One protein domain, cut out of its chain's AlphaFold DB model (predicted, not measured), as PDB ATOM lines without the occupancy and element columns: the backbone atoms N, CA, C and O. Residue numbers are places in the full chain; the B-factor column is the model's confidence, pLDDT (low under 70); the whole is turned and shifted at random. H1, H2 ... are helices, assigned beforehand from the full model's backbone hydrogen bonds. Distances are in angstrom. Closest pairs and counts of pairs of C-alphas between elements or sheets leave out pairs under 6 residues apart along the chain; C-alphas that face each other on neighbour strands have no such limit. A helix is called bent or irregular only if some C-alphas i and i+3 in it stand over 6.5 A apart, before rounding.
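What this domain is: This is residues 376 to 421 of the 421 residues of an uncharacterized protein of Alphaproteobacteria bacterium (UniProt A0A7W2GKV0). What shape do these coordinates make? Three short helices, H1, H2 and H3, pack together in a compact triangle, their centres 10.2 to 10.9 A apart; H3 is the longest, H1 and H2 each touch it, and no two of the helices lie side by side. After H3, residues 414 to 421 fold back as a tail without a named element. What is the tally? The printed part has 46 residues, with three named helices in the order H1, H2, H3 and no named strand, an all helix class. The whole is compact, with a radius of gyration of the C-alphas of 9.6 A and spans of 26 by 18 by 15 A.

Where its parts are: Where is the longest helix? H3 holds residues 401 to 413, 15.1 A from first to last C-alpha, from C-alpha 401 at (-7.056, 27.480, -47.267) to C-alpha 413 at (-2.984, 16.065, -38.279). It is neither bent nor irregular, but only just: C-alphas 410 and 413 are 6.3 A apart. Where are the other two? H2 holds residues 389 to 396 and H1 residues 381 to 387, each 9.9 A from first to last C-alpha. H1 begins with C-alpha 381 at (-13.351, 21.549, -41.931).

How they stand to each other: How does H2 stand to H3? They touch, and their closest C-alphas, those of Cys 395 and Pro 401, are 4.8 A apart. They run opposite ways at a steep tilt of 50 degrees. And H1 to H3? H3 touches H1 with residues 402 to 406 alone; the closest C-alphas, those of Val 381 and Arg 402, are 7.0 A apart. They run the same way at a steep tilt of 64 degrees. How do H1 and H2 meet? They touch only at the corner by their link, and only just, with 3 pairs of C-alphas within 8 A, the closest being those of Trp 385 and Gln 392 at 5.5 A. They run opposite ways at a steep tilt of 45 degrees. What do the backbones show? In H1, H2 and H3 every O i to N i+4 pair is within hydrogen-bond range.

The domain as a whole: How far does it reach? The two C-alphas farthest apart, those of Glu 377 and Leu 397, are 28.1 A apart, while those of Pro 376 and Lys 421, the first and last printed, are 9.5 A apart. Are there cuts or long links? The printed part has no cut, and it ends at residue 421, the chain's last residue. The links H1 to H2 and H2 to H3 are tight. Where is confidence low? The mean pLDDT of the printed part is 76.7, and residues 397 to 401, 403 and 421 are under 70.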
ATOM      1  N   PRO A 376     -13.220  10.709 -40.235       81.38
ATOM      2  CA  PRO A 376     -14.348  10.450 -39.349       81.38
ATOM      3  C   PRO A 376     -15.660  10.962 -39.958       81.38
ATOM      4  O   PRO A 376     -15.662  12.017 -40.588       81.38
ATOM      5  N   GLU A 377     -16.778  10.280 -39.696       83.00
ATOM      6  CA  GLU A 377     -18.114  10.696 -40.170       83.00
ATOM      7  C   GLU A 377     -18.495  12.120 -39.739       83.00
ATOM      8  O   GLU A 377     -19.185  12.834 -40.457       83.00
ATOM      9  N   GLU A 378     -17.985  12.561 -38.589       85.06
ATOM     10  CA  GLU A 378     -18.219  13.897 -38.035       85.06
ATOM     11  C   GLU A 378     -17.173  14.938 -38.476       85.06
ATOM     12  O   GLU A 378     -17.123  16.035 -37.913       85.06
ATOM     13  N   PHE A 379     -16.285  14.613 -39.423       82.56
ATOM     14  CA  PHE A 379     -15.243  15.548 -39.835       82.56
ATOM     15  C   PHE A 379     -15.851  16.792 -40.483       82.56
ATOM     16  O   PHE A 379     -16.534  16.732 -41.504       82.56
ATOM     17  N   ASN A 380     -15.546  17.941 -39.893       83.50
ATOM     18  CA  ASN A 380     -15.994  19.241 -40.349       83.50
ATOM     19  C   ASN A 380     -14.773  20.161 -40.459       83.50
ATOM     20  O   ASN A 380     -14.061  20.365 -39.477       83.50
ATOM     21  N   VAL A 381     -14.526  20.703 -41.656       79.25
ATOM     22  CA  VAL A 381     -13.351  21.549 -41.931       79.25
ATOM     23  C   VAL A 381     -13.351  22.810 -41.067       79.25
ATOM     24  O   VAL A 381     -12.305  23.190 -40.550       79.25
ATOM     25  N   ASP A 382     -14.515  23.423 -40.856       81.31
ATOM     26  CA  ASP A 382     -14.626  24.642 -40.055       81.31
ATOM     27  C   ASP A 382     -14.330  24.348 -38.575       81.31
ATOM     28  O   ASP A 382     -13.572  25.076 -37.935       81.31
ATOM     29  N   ARG A 383     -14.827  23.220 -38.045       84.19
ATOM     30  CA  ARG A 383     -14.471  22.741 -36.696       84.19
ATOM     31  C   ARG A 383     -12.978  22.430 -36.588       84.19
ATOM     32  O   ARG A 383     -12.353  22.785 -35.592       84.19
ATOM     33  N   TYR A 384     -12.399  21.799 -37.610       81.31
ATOM     34  CA  TYR A 384     -10.972  21.484 -37.642       81.31
ATOM     35  C   TYR A 384     -10.106  22.748 -37.580       81.31
ATOM     36  O   TYR A 384      -9.107  22.753 -36.863       81.31
ATOM     37  N   TRP A 385     -10.502  23.833 -38.250       80.00
ATOM     38  CA  TRP A 385      -9.819  25.125 -38.135       80.00
ATOM     39  C   TRP A 385      -9.907  25.736 -36.747       80.00
ATOM     40  O   TRP A 385      -8.878  26.132 -36.207       80.00
ATOM     41  N   VAL A 386     -11.101  25.770 -36.151       83.62
ATOM     42  CA  VAL A 386     -11.295  26.324 -34.801       83.62
ATOM     43  C   VAL A 386     -10.399  25.617 -33.779       83.62
ATOM     44  O   VAL A 386      -9.847  26.259 -32.891       83.62
ATOM     45  N   LEU A 387     -10.214  24.305 -33.930       80.50
ATOM     46  CA  LEU A 387      -9.358  23.502 -33.054       80.50
ATOM     47  C   LEU A 387      -7.856  23.629 -33.365       80.50
ATOM     48  O   LEU A 387      -7.036  23.221 -32.545       80.50
ATOM     49  N   ASN A 388      -7.482  24.168 -34.530       81.00
ATOM     50  CA  ASN A 388      -6.100  24.245 -35.013       81.00
ATOM     51  C   ASN A 388      -5.796  25.636 -35.613       81.00
ATOM     52  O   ASN A 388      -5.556  25.750 -36.822       81.00
ATOM     53  N   PRO A 389      -5.813  26.704 -34.792       83.25
ATOM     54  CA  PRO A 389      -5.688  28.083 -35.267       83.25
ATOM     55  C   PRO A 389      -4.328  28.385 -35.910       83.25
ATOM     56  O   PRO A 389      -4.245  29.215 -36.811       83.25
ATOM     57  N   ASP A 390      -3.266  27.684 -35.514       80.88
ATOM     58  CA  ASP A 390      -1.947  27.772 -36.146       80.88
ATOM     59  C   ASP A 390      -1.967  27.235 -37.586       80.88
ATOM     60  O   ASP A 390      -1.357  27.824 -38.477       80.88
ATOM     61  N   ILE A 391      -2.729  26.168 -37.843       78.44
ATOM     62  CA  ILE A 391      -2.943  25.633 -39.195       78.44
ATOM     63  C   ILE A 391      -3.828  26.569 -39.999       78.44
ATOM     64  O   ILE A 391      -3.541  26.812 -41.168       78.44
ATOM     65  N   GLN A 392      -4.871  27.126 -39.385       76.75
ATOM     66  CA  GLN A 392      -5.690  28.148 -40.025       76.75
ATOM     67  C   GLN A 392      -4.829  29.341 -40.440       76.75
ATOM     68  O   GLN A 392      -4.926  29.767 -41.581       76.75
ATOM     69  N   GLN A 393      -3.945  29.833 -39.572       75.81
ATOM     70  CA  GLN A 393      -3.050  30.946 -39.876       75.81
ATOM     71  C   GLN A 393      -2.022  30.589 -40.960       75.81
ATOM     72  O   GLN A 393      -1.829  31.366 -41.893       75.81
ATOM     73  N   ALA A 394      -1.408  29.404 -40.885       74.25
ATOM     74  CA  ALA A 394      -0.464  28.924 -41.896       74.25
ATOM     75  C   ALA A 394      -1.129  28.724 -43.268       74.25
ATOM     76  O   ALA A 394      -0.520  28.978 -44.305       74.25
ATOM     77  N   CYS A 395      -2.390  28.288 -43.274       75.12
ATOM     78  CA  CYS A 395      -3.160  28.059 -44.489       75.12
ATOM     79  C   CYS A 395      -3.895  29.314 -44.971       75.12
ATOM     80  O   CYS A 395      -4.268  29.362 -46.133       75.12
ATOM     81  N   ALA A 396      -4.102  30.332 -44.129       70.06
ATOM     82  CA  ALA A 396      -4.860  31.541 -44.473       70.06
ATOM     83  C   ALA A 396      -4.227  32.333 -45.621       70.06
ATOM     84  O   ALA A 396      -4.922  33.072 -46.310       70.06
ATOM     85  N   LEU A 397      -2.917  32.174 -45.817       69.44
ATOM     86  CA  LEU A 397      -2.167  32.805 -46.899       69.44
ATOM     87  C   LEU A 397      -2.144  31.969 -48.186       69.44
ATOM     88  O   LEU A 397      -1.587  32.420 -49.183       69.44
ATOM     89  N   THR A 398      -2.704  30.756 -48.187       69.50
ATOM     90  CA  THR A 398      -2.792  29.952 -49.408       69.50
ATOM     91  C   THR A 398      -4.012  30.368 -50.220       69.50
ATOM     92  O   THR A 398      -5.024  30.805 -49.681       69.50
ATOM     93  N   GLU A 399      -3.941  30.196 -51.539       58.59
ATOM     94  CA  GLU A 399      -5.076  30.465 -52.435       58.59
ATOM     95  C   GLU A 399      -6.298  29.587 -52.108       58.59
ATOM     96  O   GLU A 399      -7.436  29.930 -52.433       58.59
ATOM     97  N   HIS A 400      -6.074  28.449 -51.437       65.12
ATOM     98  CA  HIS A 400      -7.091  27.451 -51.121       65.12
ATOM     99  C   HIS A 400      -6.954  26.945 -49.673       65.12
ATOM    100  O   HIS A 400      -6.571  25.791 -49.439       65.12
ATOM    101  N   PRO A 401      -7.304  27.775 -48.677       67.56
ATOM    102  CA  PRO A 401      -7.056  27.480 -47.267       67.56
ATOM    103  C   PRO A 401      -7.760  26.195 -46.798       67.56
ATOM    104  O   PRO A 401      -7.221  25.457 -45.971       67.56
ATOM    105  N   ARG A 402      -8.957  25.885 -47.330       70.94
ATOM    106  CA  ARG A 402      -9.718  24.665 -46.986       70.94
ATOM    107  C   ARG A 402      -9.037  23.399 -47.496       70.94
ATOM    108  O   ARG A 402      -8.878  22.442 -46.740       70.94
ATOM    109  N   LEU A 403      -8.587  23.405 -48.750       69.81
ATOM    110  CA  LEU A 403      -7.769  22.339 -49.333       69.81
ATOM    111  C   LEU A 403      -6.501  22.101 -48.511       69.81
ATOM    112  O   LEU A 403      -6.215  20.952 -48.172       69.81
ATOM    113  N   SER A 404      -5.791  23.166 -48.134       74.69
ATOM    114  CA  SER A 404      -4.596  23.070 -47.292       74.69
ATOM    115  C   SER A 404      -4.897  22.444 -45.927       74.69
ATOM    116  O   SER A 404      -4.116  21.619 -45.463       74.69
ATOM    117  N   ALA A 405      -6.053  22.732 -45.324       75.81
ATOM    118  CA  ALA A 405      -6.471  22.128 -44.059       75.81
ATOM    119  C   ALA A 405      -6.780  20.626 -44.177       75.81
ATOM    120  O   ALA A 405      -6.372  19.841 -43.322       75.81
ATOM    121  N   ILE A 406      -7.458  20.214 -45.254       77.19
ATOM    122  CA  ILE A 406      -7.740  18.798 -45.552       77.19
ATOM    123  C   ILE A 406      -6.425  18.040 -45.752       77.19
ATOM    124  O   ILE A 406      -6.217  16.987 -45.149       77.19
ATOM    125  N   THR A 407      -5.527  18.590 -46.571       78.00
ATOM    126  CA  THR A 407      -4.187  18.043 -46.802       78.00
ATOM    127  C   THR A 407      -3.427  17.947 -45.482       78.00
ATOM    128  O   THR A 407      -2.928  16.879 -45.137       78.00
ATOM    129  N   HIS A 408      -3.415  19.016 -44.683       82.94
ATOM    130  CA  HIS A 408      -2.765  19.005 -43.380       82.94
ATOM    131  C   HIS A 408      -3.323  17.900 -42.476       82.94
ATOM    132  O   HIS A 408      -2.540  17.152 -41.899       82.94
ATOM    133  N   TYR A 409      -4.644  17.731 -42.376       81.75
ATOM    134  CA  TYR A 409      -5.228  16.649 -41.578       81.75
ATOM    135  C   TYR A 409      -4.748  15.265 -42.038       81.75
ATOM    136  O   TYR A 409      -4.325  14.455 -41.208       81.75
ATOM    137  N   LEU A 410      -4.787  15.006 -43.351       78.75
ATOM    138  CA  LEU A 410      -4.428  13.711 -43.932       78.75
ATOM    139  C   LEU A 410      -2.958  13.346 -43.696       78.75
ATOM    140  O   LEU A 410      -2.669  12.190 -43.387       78.75
ATOM    141  N   TYR A 411      -2.047  14.312 -43.825       79.88
ATOM    142  CA  TYR A 411      -0.603  14.054 -43.780       79.88
ATOM    143  C   TYR A 411       0.028  14.279 -42.403       79.88
ATOM    144  O   TYR A 411       0.930  13.538 -42.009       79.88
ATOM    145  N   SER A 412      -0.452  15.273 -41.662       77.50
ATOM    146  CA  SER A 412       0.182  15.752 -40.430       77.50
ATOM    147  C   SER A 412      -0.758  15.638 -39.243       77.50
ATOM    148  O   SER A 412      -0.394  15.052 -38.233       77.50
ATOM    149  N   GLY A 413      -2.012  16.074 -39.373       74.44
ATOM    150  CA  GLY A 413      -2.984  16.065 -38.279       74.44
ATOM    151  C   GLY A 413      -3.182  14.684 -37.654       74.44
ATOM    152  O   GLY A 413      -3.133  14.557 -36.430       74.44
ATOM    153  N   LYS A 414      -3.325  13.637 -38.478       70.12
ATOM    154  CA  LYS A 414      -3.467  12.253 -37.998       70.12
ATOM    155  C   LYS A 414      -2.202  11.722 -37.320       70.12
ATOM    156  O   LYS A 414      -2.301  10.981 -36.346       70.12
ATOM    157  N   ARG A 415      -1.026  12.083 -37.837       76.94
ATOM    158  CA  ARG A 415       0.271  11.653 -37.296       76.94
ATOM    159  C   ARG A 415       0.591  12.360 -35.984       76.94
ATOM    160  O   ARG A 415       1.052  11.729 -35.041       76.94
ATOM    161  N   ASP A 416       0.303  13.651 -35.936       80.06
ATOM    162  CA  ASP A 416       0.667  14.545 -34.845       80.06
ATOM    163  C   ASP A 416      -0.418  14.565 -33.744       80.06
ATOM    164  O   ASP A 416      -0.317  15.319 -32.782       80.06
ATOM    165  N   GLY A 417      -1.465  13.735 -33.876       81.12
ATOM    166  CA  GLY A 417      -2.529  13.580 -32.879       81.12
ATOM    167  C   GLY A 417      -3.387  14.831 -32.696       81.12
ATOM    168  O   GLY A 417      -3.915  15.059 -31.608       81.12
ATOM    169  N   ARG A 418      -3.506  15.664 -33.735       79.75
ATOM    170  CA  ARG A 418      -4.194  16.951 -33.628       79.75
ATOM    171  C   ARG A 418      -5.695  16.779 -33.367       79.75
ATOM    172  O   ARG A 418      -6.326  15.914 -33.984       79.75
ATOM    173  N   PRO A 419      -6.286  17.613 -32.494       74.81
ATOM    174  CA  PRO A 419      -7.703  17.535 -32.181       74.81
ATOM    175  C   PRO A 419      -8.550  17.891 -33.406       74.81
ATOM    176  O   PRO A 419      -8.228  18.798 -34.177       74.81
ATOM    177  N   TYR A 420      -9.647  17.160 -33.583       73.19
ATOM    178  CA  TYR A 420     -10.653  17.430 -34.616       73.19
ATOM    179  C   TYR A 420     -12.101  17.259 -34.111       73.19
ATOM    180  O   TYR A 420     -13.034  17.624 -34.828       73.19
ATOM    181  N   LYS A 421     -12.289  16.718 -32.898       59.44
ATOM    182  CA  LYS A 421     -13.558  16.670 -32.163       59.44
ATOM    183  C   LYS A 421     -13.474  17.621 -30.987       59.44
ATOM    184  O   LYS A 421     -12.461  17.545 -30.264       59.44
TER     185      LYS A 421